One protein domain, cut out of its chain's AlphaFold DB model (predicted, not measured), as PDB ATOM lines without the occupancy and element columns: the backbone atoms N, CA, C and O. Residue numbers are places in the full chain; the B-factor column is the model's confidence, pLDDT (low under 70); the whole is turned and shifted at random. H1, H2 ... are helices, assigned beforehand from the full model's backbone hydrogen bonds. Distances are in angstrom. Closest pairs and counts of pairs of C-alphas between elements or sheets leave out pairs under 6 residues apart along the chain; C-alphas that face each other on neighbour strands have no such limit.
ATOM      1  N   SER A  13      97.145 137.467 107.021       54.69
ATOM      2  CA  SER A  13      97.263 138.754 107.715       54.69
ATOM      3  C   SER A  13      97.793 138.611 109.133       54.69
ATOM      4  O   SER A  13      98.624 139.410 109.559       54.69
ATOM      5  N   ASP A  14      97.361 137.570 109.837       51.75
ATOM      6  CA  ASP A  14      97.685 137.367 111.245       51.75
ATOM      7  C   ASP A  14      99.107 136.836 111.386       51.75
ATOM      8  O   ASP A  14      99.871 137.291 112.237       51.75
ATOM      9  N   ILE A  15      99.500 135.944 110.476       55.91
ATOM     10  CA  ILE A  15     100.882 135.480 110.342       55.91
ATOM     11  C   ILE A  15     101.792 136.674 110.034       55.91
ATOM     12  O   ILE A  15     102.871 136.800 110.615       55.91
ATOM     13  N   PHE A  16     101.351 137.584 109.165       60.09
ATOM     14  CA  PHE A  16     102.110 138.771 108.786       60.09
ATOM     15  C   PHE A  16     102.255 139.788 109.917       60.09
ATOM     16  O   PHE A  16     103.346 140.310 110.146       60.09
ATOM     17  N   ASP A  17     101.175 140.059 110.644       60.25
ATOM     18  CA  ASP A  17     101.164 141.008 111.756       60.25
ATOM     19  C   ASP A  17     101.950 140.487 112.969       60.25
ATOM     20  O   ASP A  17     102.554 141.286 113.685       60.25
ATOM     21  N   GLN A  18     102.026 139.166 113.147       58.28
ATOM     22  CA  GLN A  18     102.863 138.523 114.164       58.28
ATOM     23  C   GLN A  18     104.340 138.441 113.762       58.28
ATOM     24  O   GLN A  18     105.210 138.650 114.604       58.28
ATOM     25  N   THR A  19     104.632 138.134 112.494       56.03
ATOM     26  CA  THR A  19     106.013 137.917 112.022       56.03
ATOM     27  C   THR A  19     106.726 139.231 111.697       56.03
ATOM     28  O   THR A  19     107.937 139.331 111.877       56.03
ATOM     29  N   TYR A  20     105.989 140.249 111.244       62.56
ATOM     30  CA  TYR A  20     106.547 141.527 110.797       62.56
ATOM     31  C   TYR A  20     105.822 142.727 111.419       62.56
ATOM     32  O   TYR A  20     105.297 143.565 110.688       62.56
ATOM     33  N   PRO A  21     105.741 142.855 112.752       63.88
ATOM     34  CA  PRO A  21     104.896 143.854 113.402       63.88
ATOM     35  C   PRO A  21     105.251 145.297 112.986       63.88
ATOM     36  O   PRO A  21     106.416 145.690 112.954       63.88
ATOM     37  N   LEU A  22     104.228 146.118 112.712       57.84
ATOM     38  CA  LEU A  22     104.369 147.516 112.250       57.84
ATOM     39  C   LEU A  22     105.285 148.430 113.104       57.84
ATOM     40  O   LEU A  22     105.887 149.344 112.543       57.84
ATOM     41  N   PRO A  23     105.413 148.262 114.438       57.62
ATOM     42  CA  PRO A  23     106.362 149.042 115.239       57.62
ATOM     43  C   PRO A  23     107.841 148.777 114.928       57.62
ATOM     44  O   PRO A  23     108.689 149.570 115.340       57.62
ATOM     45  N   GLU A  24     108.147 147.662 114.269       52.78
ATOM     46  CA  GLU A  24     109.510 147.189 114.006       52.78
ATOM     47  C   GLU A  24     109.821 147.142 112.509       52.78
ATOM     48  O   GLU A  24     110.950 147.423 112.114       52.78
ATOM     49  N   TYR A  25     108.811 146.862 111.684       66.81
ATOM     50  CA  TYR A  25     108.938 146.732 110.238       66.81
ATOM     51  C   TYR A  25     108.094 147.784 109.536       66.81
ATOM     52  O   TYR A  25     106.905 147.948 109.823       66.81
ATOM     53  N   SER A  26     108.706 148.493 108.590       76.06
ATOM     54  CA  SER A  26     107.964 149.442 107.768       76.06
ATOM     55  C   SER A  26     106.964 148.708 106.862       76.06
ATOM     56  O   SER A  26     107.162 147.530 106.552       76.06
ATOM     57  N   PRO A  27     105.916 149.389 106.368       78.69
ATOM     58  CA  PRO A  27     105.042 148.828 105.337       78.69
ATOM     59  C   PRO A  27     105.810 148.324 104.105       78.69
ATOM     60  O   PRO A  27     105.443 147.321 103.501       78.69
ATOM     61  N   GLU A  28     106.929 148.974 103.763       80.62
ATOM     62  CA  GLU A  28     107.815 148.564 102.667       80.62
ATOM     63  C   GLU A  28     108.506 147.225 102.981       80.62
ATOM     64  O   GLU A  28     108.544 146.339 102.128       80.62
ATOM     65  N   ASP A  29     108.999 147.042 104.209       76.56
ATOM     66  CA  ASP A  29     109.607 145.780 104.658       76.56
ATOM     67  C   ASP A  29     108.579 144.649 104.727       76.56
ATOM     68  O   ASP A  29     108.863 143.512 104.344       76.56
ATOM     69  N   ARG A  30     107.361 144.970 105.164       80.31
ATOM     70  CA  ARG A  30     106.243 144.027 105.237       80.31
ATOM     71  C   ARG A  30     105.802 143.590 103.840       80.31
ATOM     72  O   ARG A  30     105.722 142.396 103.566       80.31
ATOM     73  N   LEU A  31     105.618 144.522 102.907       83.31
ATOM     74  CA  LEU A  31     105.275 144.179 101.526       83.31
ATOM     75  C   LEU A  31     106.385 143.353 100.849       83.31
ATOM     76  O   LEU A  31     106.088 142.369 100.170       83.31
ATOM     77  N   LYS A  32     107.665 143.667 101.097       81.38
ATOM     78  CA  LYS A  32     108.794 142.830 100.645       81.38
ATOM     79  C   LYS A  32     108.716 141.418 101.199       81.38
ATOM     80  O   LYS A  32     108.842 140.457 100.442       81.38
ATOM     81  N   ALA A  33     108.529 141.281 102.507       77.31
ATOM     82  CA  ALA A  33     108.440 139.981 103.146       77.31
ATOM     83  C   ALA A  33     107.294 139.143 102.553       77.31
ATOM     84  O   ALA A  33     107.442 137.934 102.381       77.31
ATOM     85  N   LEU A  34     106.179 139.783 102.187       80.94
ATOM     86  CA  LEU A  34     105.017 139.115 101.607       80.94
ATOM     87  C   LEU A  34     105.337 138.578 100.210       80.94
ATOM     88  O   LEU A  34     105.026 137.433  99.889       80.94
ATOM     89  N   ILE A  35     106.033 139.381  99.404       81.06
ATOM     90  CA  ILE A  35     106.528 138.978  98.084       81.06
ATOM     91  C   ILE A  35     107.511 137.806  98.217       81.06
ATOM     92  O   ILE A  35     107.412 136.832  97.468       81.06
ATOM     93  N   PHE A  36     108.434 137.849  99.183       75.62
ATOM     94  CA  PHE A  36     109.348 136.734  99.454       75.62
ATOM     95  C   PHE A  36     108.604 135.464  99.868       75.62
ATOM     96  O   PHE A  36     108.912 134.390  99.350       75.62
ATOM     97  N   TYR A  37     107.611 135.584 100.751       75.94
ATOM     98  CA  TYR A  37     106.762 134.470 101.162       75.94
ATOM     99  C   TYR A  37     106.061 133.826  99.961       75.94
ATOM    100  O   TYR A  37     106.140 132.611  99.794       75.94
ATOM    101  N   LEU A  38     105.439 134.627  99.089       73.88
ATOM    102  CA  LEU A  38     104.759 134.128  97.892       73.88
ATOM    103  C   LEU A  38     105.725 133.393  96.962       73.88
ATOM    104  O   LEU A  38     105.439 132.279  96.531       73.88
ATOM    105  N   ARG A  39     106.907 133.969  96.709       73.88
ATOM    106  CA  ARG A  39     107.942 133.334  95.876       73.88
ATOM    107  C   ARG A  39     108.408 132.003  96.461       73.88
ATOM    108  O   ARG A  39     108.530 131.027  95.723       73.88
ATOM    109  N   ALA A  40     108.651 131.960  97.771       69.44
ATOM    110  CA  ALA A  40     109.107 130.761  98.467       69.44
ATOM    111  C   ALA A  40     108.030 129.665  98.506       69.44
ATOM    112  O   ALA A  40     108.333 128.508  98.229       69.44
ATOM    113  N   ARG A  41     106.775 130.025  98.806       68.69
ATOM    114  CA  ARG A  41     105.639 129.094  98.863       68.69
ATOM    115  C   ARG A  41     105.317 128.502  97.493       68.69
ATOM    116  O   ARG A  41     105.068 127.306  97.391       68.69
ATOM    117  N   ALA A  42     105.294 129.338  96.462       67.12
ATOM    118  CA  ALA A  42     104.908 128.927  95.121       67.12
ATOM    119  C   ALA A  42     106.020 128.222  94.333       67.12
ATOM    120  O   ALA A  42     105.749 127.654  93.279       67.12
ATOM    121  N   GLY A  43     107.274 128.309  94.787       67.00
ATOM    122  CA  GLY A  43     108.418 127.886  93.980       67.00
ATOM    123  C   GLY A  43     108.547 128.687  92.679       67.00
ATOM    124  O   GLY A  43     109.030 128.154  91.684       67.00
ATOM    125  N   ALA A  44     108.094 129.947  92.673       76.62
ATOM    126  CA  ALA A  44     108.058 130.778  91.473       76.62
ATOM    127  C   ALA A  44     109.477 130.989  90.919       76.62
ATOM    128  O   ALA A  44     110.334 131.595  91.574       76.62
ATOM    129  N   VAL A  45     109.724 130.499  89.702       80.69
ATOM    130  CA  VAL A  45     111.011 130.642  89.013       80.69
ATOM    131  C   VAL A  45     111.021 131.894  88.141       80.69
ATOM    132  O   VAL A  45     110.054 132.230  87.458       80.69
ATOM    133  N   GLU A  46     112.149 132.600  88.144       84.12
ATOM    134  CA  GLU A  46     112.278 133.908  87.495       84.12
ATOM    135  C   GLU A  46     111.901 133.930  85.995       84.12
ATOM    136  O   GLU A  46     111.213 134.866  85.580       84.12
ATOM    137  N   PRO A  47     112.251 132.922  85.166       87.00
ATOM    138  CA  PRO A  47     111.858 132.912  83.754       87.00
ATOM    139  C   PRO A  47     110.341 132.842  83.527       87.00
ATOM    140  O   PRO A  47     109.834 133.416  82.561       87.00
ATOM    141  N   GLU A  48     109.611 132.142  84.396       84.19
ATOM    142  CA  GLU A  48     108.150 132.031  84.317       84.19
ATOM    143  C   GLU A  48     107.485 133.326  84.771       84.19
ATOM    144  O   GLU A  48     106.598 133.828  84.082       84.19
ATOM    145  N   LEU A  49     107.988 133.926  85.853       86.25
ATOM    146  CA  LEU A  49     107.527 135.231  86.315       86.25
ATOM    147  C   LEU A  49     107.699 136.306  85.232       86.25
ATOM    148  O   LEU A  49     106.751 137.036  84.947       86.25
ATOM    149  N   ARG A  50     108.866 136.362  84.570       90.81
ATOM    150  CA  ARG A  50     109.133 137.294  83.456       90.81
ATOM    151  C   ARG A  50     108.168 137.095  82.289       90.81
ATOM    152  O   ARG A  50     107.653 138.069  81.742       90.81
ATOM    153  N   ARG A  51     107.881 135.842  81.925       90.44
ATOM    154  CA  ARG A  51     106.927 135.524  80.853       90.44
ATOM    155  C   ARG A  51     105.505 135.961  81.212       90.44
ATOM    156  O   ARG A  51     104.848 136.593  80.391       90.44
ATOM    157  N   SER A  52     105.037 135.639  82.415       89.75
ATOM    158  CA  SER A  52     103.696 136.017  82.872       89.75
ATOM    159  C   SER A  52     103.542 137.526  83.019       89.75
ATOM    160  O   SER A  52     102.540 138.067  82.569       89.75
ATOM    161  N   ALA A  53     104.539 138.220  83.565       90.81
ATOM    162  CA  ALA A  53     104.539 139.677  83.662       90.81
ATOM    163  C   ALA A  53     104.413 140.345  82.281       90.81
ATOM    164  O   ALA A  53     103.608 141.257  82.112       90.81
ATOM    165  N   ALA A  54     105.128 139.841  81.267       91.94
ATOM    166  CA  ALA A  54     104.999 140.335  79.895       91.94
ATOM    167  C   ALA A  54     103.586 140.116  79.319       91.94
ATOM    168  O   ALA A  54     103.059 140.996  78.643       91.94
ATOM    169  N   LEU A  55     102.951 138.973  79.609       92.44
ATOM    170  CA  LEU A  55     101.571 138.685  79.188       92.44
ATOM    171  C   LEU A  55     100.538 139.574  79.892       92.44
ATOM    172  O   LEU A  55      99.537 139.942  79.283       92.44
ATOM    173  N   LEU A  56     100.788 139.927  81.153       91.25
ATOM    174  CA  LEU A  56      99.956 140.839  81.940       91.25
ATOM    175  C   LEU A  56     100.166 142.313  81.561       91.25
ATOM    176  O   LEU A  56      99.482 143.179  82.098       91.25
ATOM    177  N   GLY A  57     101.114 142.612  80.664       91.62
ATOM    178  CA  GLY A  57     101.484 143.984  80.321       91.62
ATOM    179  C   GLY A  57     102.166 144.729  81.470       91.62
ATOM    180  O   GLY A  57     102.179 145.955  81.478       91.62
ATOM    181  N   THR A  58     102.720 144.011  82.452       92.25
ATOM    182  CA  THR A  58     103.432 144.621  83.574       92.25
ATOM    183  C   THR A  58     104.681 145.348  83.060       92.25
ATOM    184  O   THR A  58     105.485 144.734  82.348       92.25
ATOM    185  N   PRO A  59     104.903 146.620  83.436       93.69
ATOM    186  CA  PRO A  59     106.113 147.335  83.057       93.69
ATOM    187  C   PRO A  59     107.367 146.588  83.522       93.69
ATOM    188  O   PRO A  59     107.467 146.162  84.674       93.69
ATOM    189  N   THR A  60     108.356 146.460  82.633       92.38
ATOM    190  CA  THR A  60     109.598 145.719  82.931       92.38
ATOM    191  C   THR A  60     110.288 146.271  84.181       92.38
ATOM    192  O   THR A  60     110.746 145.504  85.019       92.38
ATOM    193  N   ALA A  61     110.297 147.595  84.356       91.56
ATOM    194  CA  ALA A  61     110.908 148.243  85.514       91.56
ATOM    195  C   ALA A  61     110.218 147.876  86.845       91.56
ATOM    196  O   ALA A  61     110.907 147.650  87.837       91.56
ATOM    197  N   VAL A  62     108.885 147.722  86.859       92.38
ATOM    198  CA  VAL A  62     108.129 147.242  88.034       92.38
ATOM    199  C   VAL A  62     108.541 145.815  88.386       92.38
ATOM    200  O   VAL A  62     108.783 145.513  89.554       92.38
ATOM    201  N   LEU A  63     108.661 144.941  87.383       90.94
ATOM    202  CA  LEU A  63     109.074 143.557  87.592       90.94
ATOM    203  C   LEU A  63     110.510 143.454  88.127       90.94
ATOM    204  O   LEU A  63     110.741 142.730  89.094       90.94
ATOM    205  N   GLU A  64     111.469 144.157  87.518       90.19
ATOM    206  CA  GLU A  64     112.864 144.137  87.982       90.19
ATOM    207  C   GLU A  64     112.972 144.687  89.408       90.19
ATOM    208  O   GLU A  64     113.672 144.112  90.242       90.19
ATOM    209  N   ALA A  65     112.228 145.751  89.720       87.94
ATOM    210  CA  ALA A  65     112.184 146.315  91.059       87.94
ATOM    211  C   ALA A  65     111.584 145.331  92.080       87.94
ATOM    212  O   ALA A  65     112.140 145.161  93.166       87.94
ATOM    213  N   LEU A  66     110.513 144.613  91.724       87.94
ATOM    214  CA  LEU A  66     109.934 143.561  92.566       87.94
ATOM    215  C   LEU A  66     110.920 142.404  92.796       87.94
ATOM    216  O   LEU A  66     111.068 141.927  93.923       87.94
ATOM    217  N   LEU A  67     111.625 141.965  91.750       84.25
ATOM    218  CA  LEU A  67     112.619 140.891  91.824       84.25
ATOM    219  C   LEU A  67     113.827 141.261  92.691       84.25
ATOM    220  O   LEU A  67     114.296 140.418  93.461       84.25
ATOM    221  N   ALA A  68     114.290 142.507  92.581       81.75
ATOM    222  CA  ALA A  68     115.391 143.064  93.363       81.75
ATOM    223  C   ALA A  68     114.983 143.458  94.793       81.75
ATOM    224  O   ALA A  68     115.845 143.752  95.622       81.75
ATOM    225  N   GLY A  69     113.680 143.489  95.097       76.50
ATOM    226  CA  GLY A  69     113.173 144.050  96.346       76.50
ATOM    227  C   GLY A  69     113.458 145.551  96.472       76.50
ATOM    228  O   GLY A  69     113.651 146.052  97.581       76.50
ATOM    229  N   ASP A  70     113.515 146.284  95.362       82.75
ATOM    230  CA  ASP A  70     113.653 147.739  95.343       82.75
ATOM    231  C   ASP A  70     112.271 148.406  95.362       82.75
ATOM    232  O   ASP A  70     111.688 148.767  94.340       82.75
ATOM    233  N   MET A  71     111.739 148.579  96.571       82.56
ATOM    234  CA  MET A  71     110.429 149.200  96.789       82.56
ATOM    235  C   MET A  71     110.373 150.658  96.342       82.56
ATOM    236  O   MET A  71     109.296 151.143  95.997       82.56
ATOM    237  N   HIS A  72     111.506 151.366  96.348       82.56
ATOM    238  CA  HIS A  72     111.527 152.769  95.964       82.56
ATOM    239  C   HIS A  72     111.299 152.912  94.462       82.56
ATOM    240  O   HIS A  72     110.404 153.653  94.049       82.56
ATOM    241  N   THR A  73     112.054 152.141  93.677       86.12
ATOM    242  CA  THR A  73     111.906 152.073  92.221       86.12
ATOM    243  C   THR A  73     110.543 151.496  91.847       86.12
ATOM    244  O   THR A  73     109.832 152.099  91.051       86.12
ATOM    245  N   MET A  74     110.102 150.408  92.496       88.69
ATOM    246  CA  MET A  74     108.787 149.813  92.223       88.69
ATOM    247  C   MET A  74     107.657 150.825  92.431       88.69
ATOM    248  O   MET A  74     106.773 150.946  91.591       88.69
ATOM    249  N   ARG A  75     107.698 151.605  93.518       86.00
ATOM    250  CA  ARG A  75     106.708 152.654  93.783       86.00
ATOM    251  C   ARG A  75     106.756 153.776  92.747       86.00
ATOM    252  O   ARG A  75     105.702 154.246  92.336       86.00
ATOM    253  N   ALA A  76     107.951 154.230  92.368       87.38
ATOM    254  CA  ALA A  76     108.105 155.296  91.381       87.38
ATOM    255  C   ALA A  76     107.520 154.890  90.020       87.38
ATOM    256  O   ALA A  76     106.807 155.674  89.406       87.38
ATOM    257  N   GLU A  77     107.758 153.647  89.601       90.69
ATOM    258  CA  GLU A  77     107.220 153.107  88.353       90.69
ATOM    259  C   GLU A  77     105.704 152.893  88.423       90.69
ATOM    260  O   GLU A  77     104.984 153.311  87.523       90.69
ATOM    261  N   LEU A  78     105.187 152.331  89.522       90.00
ATOM    262  CA  LEU A  78     103.742 152.147  89.714       90.00
ATOM    263  C   LEU A  78     102.970 153.474  89.790       90.00
ATOM    264  O   LEU A  78     101.787 153.500  89.468       90.00
ATOM    265  N   ALA A  79     103.616 154.571  90.194       87.88
ATOM    266  CA  ALA A  79     103.006 155.902  90.197       87.88
ATOM    267  C   ALA A  79     102.841 156.502  88.786       87.88
ATOM    268  O   ALA A  79     102.059 157.437  88.621       87.88
ATOM    269  N   ASN A  80     103.557 155.982  87.782       90.38
ATOM    270  CA  ASN A  80     103.394 156.379  86.380       90.38
ATOM    271  C   ASN A  80     102.208 155.669  85.705       90.38
ATOM    272  O   ASN A  80     101.777 156.079  84.627       90.38
ATOM    273  N   GLU A  81     101.678 154.619  86.333       90.00
ATOM    274  CA  GLU A  81     100.548 153.845  85.834       90.00
ATOM    275  C   GLU A  81      99.215 154.444  86.296       90.00
ATOM    276  O   GLU A  81      99.078 154.914  87.426       90.00
ATOM    277  N   ALA A  82      98.193 154.380  85.436       86.62
ATOM    278  CA  ALA A  82      96.849 154.863  85.773       86.62
ATOM    279  C   ALA A  82      96.207 154.064  86.925       86.62
ATOM    280  O   ALA A  82      95.397 154.605  87.677       86.62
ATOM    281  N   ASP A  83      96.586 152.791  87.059       89.38
ATOM    282  CA  ASP A  83      96.173 151.894  88.137       89.38
ATOM    283  C   ASP A  83      97.368 151.062  88.634       89.38
ATOM    284  O   ASP A  83      97.510 149.871  88.344       89.38
ATOM    285  N   GLY A  84      98.268 151.707  89.384       88.31
ATOM    286  CA  GLY A  84      99.452 151.048  89.945       88.31
ATOM    287  C   GLY A  84      99.123 149.858  90.859       88.31
ATOM    288  O   GLY A  84      99.843 148.858  90.858       88.31
ATOM    289  N   TRP A  85      98.007 149.904  91.597       89.88
ATOM    290  CA  TRP A  85      97.561 148.744  92.376       89.88
ATOM    291  C   TRP A  85      97.074 147.610  91.470       89.88
ATOM    292  O   TRP A  85      97.421 146.453  91.705       89.88
ATOM    293  N   GLY A  86      96.313 147.909  90.417       89.75
ATOM    294  CA  GLY A  86      95.879 146.922  89.426       89.75
ATOM    295  C   GLY A  86      97.051 146.174  88.794       89.75
ATOM    296  O   GLY A  86      97.016 144.945  88.681       89.75
ATOM    297  N   VAL A  87      98.137 146.885  88.474       92.38
ATOM    298  CA  VAL A  87      99.377 146.284  87.958       92.38
ATOM    299  C   VAL A  87     100.022 145.359  88.996       92.38
ATOM    300  O   VAL A  87     100.322 144.202  88.688       92.38
ATOM    301  N   LEU A  88     100.208 145.832  90.234       91.56
ATOM    302  CA  LEU A  88     100.841 145.042  91.295       91.56
ATOM    303  C   LEU A  88      99.998 143.818  91.686       91.56
ATOM    304  O   LEU A  88     100.523 142.712  91.774       91.56
ATOM    305  N   SER A  89      98.693 143.986  91.884       90.12
ATOM    306  CA  SER A  89      97.777 142.902  92.258       90.12
ATOM    307  C   SER A  89      97.658 141.836  91.172       90.12
ATOM    308  O   SER A  89      97.681 140.649  91.492       90.12
ATOM    309  N   SER A  90      97.626 142.231  89.894       91.19
ATOM    310  CA  SER A  90      97.648 141.288  88.768       91.19
ATOM    311  C   SER A  90      98.934 140.469  88.751       91.19
ATOM    312  O   SER A  90      98.894 139.255  88.545       91.19
ATOM    313  N   LEU A  91     100.077 141.107  89.022       91.19
ATOM    314  CA  LEU A  91     101.357 140.415  89.124       91.19
ATOM    315  C   LEU A  91     101.386 139.450  90.320       91.19
ATOM    316  O   LEU A  91     101.833 138.320  90.168       91.19
ATOM    317  N   LEU A  92     100.878 139.839  91.491       90.00
ATOM    318  CA  LEU A  92     100.833 138.959  92.666       90.00
ATOM    319  C   LEU A  92      99.877 137.769  92.471       90.00
ATOM    320  O   LEU A  92     100.202 136.649  92.863       90.00
ATOM    321  N   ALA A  93      98.718 137.989  91.848       86.75
ATOM    322  CA  ALA A  93      97.712 136.951  91.622       86.75
ATOM    323  C   ALA A  93      98.101 135.982  90.492       86.75
ATOM    324  O   ALA A  93      97.916 134.772  90.620       86.75
ATOM    325  N   TYR A  94      98.661 136.498  89.392       86.62
ATOM    326  CA  TYR A  94      98.827 135.750  88.137       86.62
ATOM    327  C   TYR A  94     100.274 135.687  87.622       86.62
ATOM    328  O   TYR A  94     100.543 135.089  86.576       86.62
ATOM    329  N   GLY A  95     101.231 136.283  88.334       79.25
ATOM    330  CA  GLY A  95     102.639 136.324  87.950       79.25
ATOM    331  C   GLY A  95     103.341 134.985  88.138       79.25
ATOM    332  O   GLY A  95     103.985 134.764  89.158       79.25
ATOM    333  N   GLY A  96     103.243 134.103  87.143       69.25
ATOM    334  CA  GLY A  96     104.172 132.984  86.938       69.25
ATOM    335  C   GLY A  96     104.380 132.099  88.164       69.25
ATOM    336  O   GLY A  96     105.512 131.742  88.475       69.25
ATOM    337  N   GLY A  97     103.299 131.816  88.894       66.12
ATOM    338  CA  GLY A  97     103.314 130.960  90.077       66.12
ATOM    339  C   GLY A  97     103.028 131.677  91.392       66.12
ATOM    340  O   GLY A  97     102.578 131.002  92.304       66.12
ATOM    341  N   LEU A  98     103.185 133.007  91.502       79.25
ATOM    342  CA  LEU A  98     102.965 133.728  92.773       79.25
ATOM    343  C   LEU A  98     101.609 133.411  93.425       79.25
ATOM    344  O   LEU A  98     101.571 133.178  94.630       79.25
ATOM    345  N   GLY A  99     100.534 133.342  92.630       80.69
ATOM    346  CA  GLY A  99      99.275 132.709  93.029       80.69
ATOM    347  C   GLY A  99      98.665 133.283  94.305       80.69
ATOM    348  O   GLY A  99      98.120 132.528  95.109       80.69
ATOM    349  N   ALA A 100      98.811 134.592  94.527       80.81
ATOM    350  CA  ALA A 100      98.340 135.234  95.742       80.81
ATOM    351  C   ALA A 100      96.825 135.046  95.909       80.81
ATOM    352  O   ALA A 100      96.029 135.456  95.063       80.81
ATOM    353  N   GLU A 101      96.434 134.438  97.027       76.44
ATOM    354  CA  GLU A 101      95.036 134.313  97.424       76.44
ATOM    355  C   GLU A 101      94.468 135.679  97.829       76.44
ATOM    356  O   GLU A 101      95.203 136.622  98.132       76.44
ATOM    357  N   TYR A 102      93.139 135.783  97.871       71.44
ATOM    358  CA  TYR A 102      92.439 137.033  98.175       71.44
ATOM    359  C   TYR A 102      92.929 137.703  99.470       71.44
ATOM    360  O   TYR A 102      93.127 138.915  99.507       71.44
ATOM    361  N   GLU A 103      93.194 136.922 100.515       65.38
ATOM    362  CA  GLU A 103      93.699 137.443 101.789       65.38
ATOM    363  C   GLU A 103      95.104 138.039 101.664       65.38
ATOM    364  O   GLU A 103      95.396 139.088 102.236       65.38
ATOM    365  N   VAL A 104      95.967 137.408 100.863       75.12
ATOM    366  CA  VAL A 104      97.317 137.905 100.582       75.12
ATOM    367  C   VAL A 104      97.240 139.234  99.840       75.12
ATOM    368  O   VAL A 104      97.960 140.177 100.168       75.12
ATOM    369  N   LEU A 105      96.336 139.323  98.864       73.81
ATOM    370  CA  LEU A 105      96.090 140.544  98.105       73.81
ATOM    371  C   LEU A 105      95.526 141.658  98.993       73.81
ATOM    372  O   LEU A 105      95.928 142.805  98.840       73.81
ATOM    373  N   ALA A 106      94.657 141.338  99.953       69.88
ATOM    374  CA  ALA A 106      94.133 142.312 100.909       69.88
ATOM    375  C   ALA A 106      95.231 142.874 101.830       69.88
ATOM    376  O   ALA A 106      95.272 144.079 102.083       69.88
ATOM    377  N   VAL A 107      96.157 142.026 102.296       73.19
ATOM    378  CA  VAL A 107      97.330 142.475 103.067       73.19
ATOM    379  C   VAL A 107      98.242 143.331 102.194       73.19
ATOM    380  O   VAL A 107      98.616 144.428 102.603       73.19
ATOM    381  N   ALA A 108      98.553 142.875 100.980       82.31
ATOM    382  CA  ALA A 108      99.379 143.622 100.037       82.31
ATOM    383  C   ALA A 108      98.784 145.002  99.712       82.31
ATOM    384  O   ALA A 108      99.532 145.977  99.688       82.31
ATOM    385  N   LEU A 109      97.462 145.095  99.524       80.06
ATOM    386  CA  LEU A 109      96.754 146.354  99.278       80.06
ATOM    387  C   LEU A 109      96.934 147.315 100.448       80.06
ATOM    388  O   LEU A 109      97.305 148.465 100.246       80.06
ATOM    389  N   ARG A 110      96.733 146.829 101.676       74.50
ATOM    390  CA  ARG A 110      96.883 147.634 102.892       74.50
ATOM    391  C   ARG A 110      98.286 148.230 103.009       74.50
ATOM    392  O   ARG A 110      98.428 149.414 103.298       74.50
ATOM    393  N   GLU A 111      99.321 147.417 102.790       82.44
ATOM    394  CA  GLU A 111     100.702 147.912 102.831       82.44
ATOM    395  C   GLU A 111     100.982 148.865 101.652       82.44
ATOM    396  O   GLU A 111     101.628 149.895 101.834       82.44
ATOM    397  N   PHE A 112     100.458 148.573 100.455       82.50
ATOM    398  CA  PHE A 112     100.606 149.415  99.265       82.50
ATOM    399  C   PHE A 112      99.976 150.805  99.438       82.50
ATOM    400  O   PHE A 112     100.622 151.807  99.130       82.50
ATOM    401  N   GLU A 113      98.755 150.883  99.970       77.75
ATOM    402  CA  GLU A 113      98.067 152.146 100.262       77.75
ATOM    403  C   GLU A 113      98.873 153.005 101.246       77.75
ATOM    404  O   GLU A 113      99.057 154.202 101.019       77.75
ATOM    405  N   GLU A 114      99.435 152.397 102.295       76.12
ATOM    406  CA  GLU A 114     100.274 153.104 103.270       76.12
ATOM    407  C   GLU A 114     101.579 153.627 102.643       76.12
ATOM    408  O   GLU A 114     102.030 154.737 102.940       76.12
ATOM    409  N   ILE A 115     102.174 152.861 101.723       76.50
ATOM    410  CA  ILE A 115     103.375 153.258 100.971       76.50
ATOM    411  C   ILE A 115     103.079 154.409  99.999       76.50
ATOM    412  O   ILE A 115     103.923 155.303  99.824       76.50
ATOM    413  N   ALA A 116     101.907 154.387  99.361       72.69
ATOM    414  CA  ALA A 116     101.476 155.372  98.374       72.69
ATOM    415  C   ALA A 116     101.141 156.741  98.992       72.69
ATOM    416  O   ALA A 116     101.208 157.754  98.295       72.69
ATOM    417  N   MET A 117     100.848 156.807 100.296       70.12
ATOM    418  CA  MET A 117     100.638 158.079 100.990       70.12
ATOM    419  C   MET A 117     101.902 158.964 101.006       70.12
ATOM    420  O   MET A 117     103.035 158.483 101.153       70.12
TER     421      MET A 117
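Overview. This is residues 13 to 117 of the 279 residues of an uncharacterized protein of Streptomonospora salina (UniProt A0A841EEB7). Three helices, H2, H7 and H6, pack with their centres in a triangle and their lines nearly aligned, H7 running opposite to the other two. Three shorter helices, H3, H4 and H5, fold back and forth as a zigzag toward one end of the longest axis, and the short H1 sits toward the other end. The printed part has 105 residues with seven named helices, H1 to H7 in order along the chain, and no named strand; the class is all helix. The whole is compact, with a radius of gyration of the C-alphas of 12.7 A and spans of 37 by 29 by 23 A.

Along the chain. The longest helix, H2, runs from residue 27 to 42 over 22.4 A, beginning with C-alpha 27 at (105.042, 148.828, 105.337). H7 is residues 102 to 116, 20.4 A, and ends with C-alpha 116 at (101.476, 155.372, 98.374). H6 is residues 84 to 94, 15.4 A, and H3 is residues 46 to 55, 14.4 A. H4 is residues 60 to 68, 12.2 A, and H5 is residues 71 to 78, 10.2 A. H1 is residues 13 to 19, 9.8 A, beginning with C-alpha 13 at (97.263, 138.754, 107.715).

Arrangement. H2 touches H7 with its residues 27 to 34 alone, opposite ways at a shallow tilt of 30 degrees; their closest C-alphas, of Pro 27 and Glu 111, are 5.1 A apart. H6 and H7 form a helical hairpin at a shallow tilt of 27 degrees, with the C-alphas of Ser 89 and Leu 105 closest at 6.5 A. H5 and H6 touch only at the corner, where the C-alphas of Leu 78 and Gly 84 are closest at 4.4 A. H4 and H5 form a hairpin at a shallow tilt of 18 degrees, closest at the C-alphas of Val 62 and Met 74, 5.0 A. H3 and H4 form another at 27 degrees, closest at the C-alphas of Ala 53 and Leu 63, 7.1 A. H1 and H7 only just touch, with 3 pairs of C-alphas within 8 A, the closest those of Ser 13 and Val 107 at 6.0 A. H1 and H3 are apart. In H1 to H7 every O i to N i+4 pair is within hydrogen-bond range.

Size, cuts and confidence. The two C-alphas farthest apart, of Pro 23 and Leu 55, are 37.8 A apart. The printed part has no cut and no long link. The mean pLDDT of the printed part is 79.6; residues 13 to 25, 40 to 43, 96 to 97, 103 and 106 are under 70.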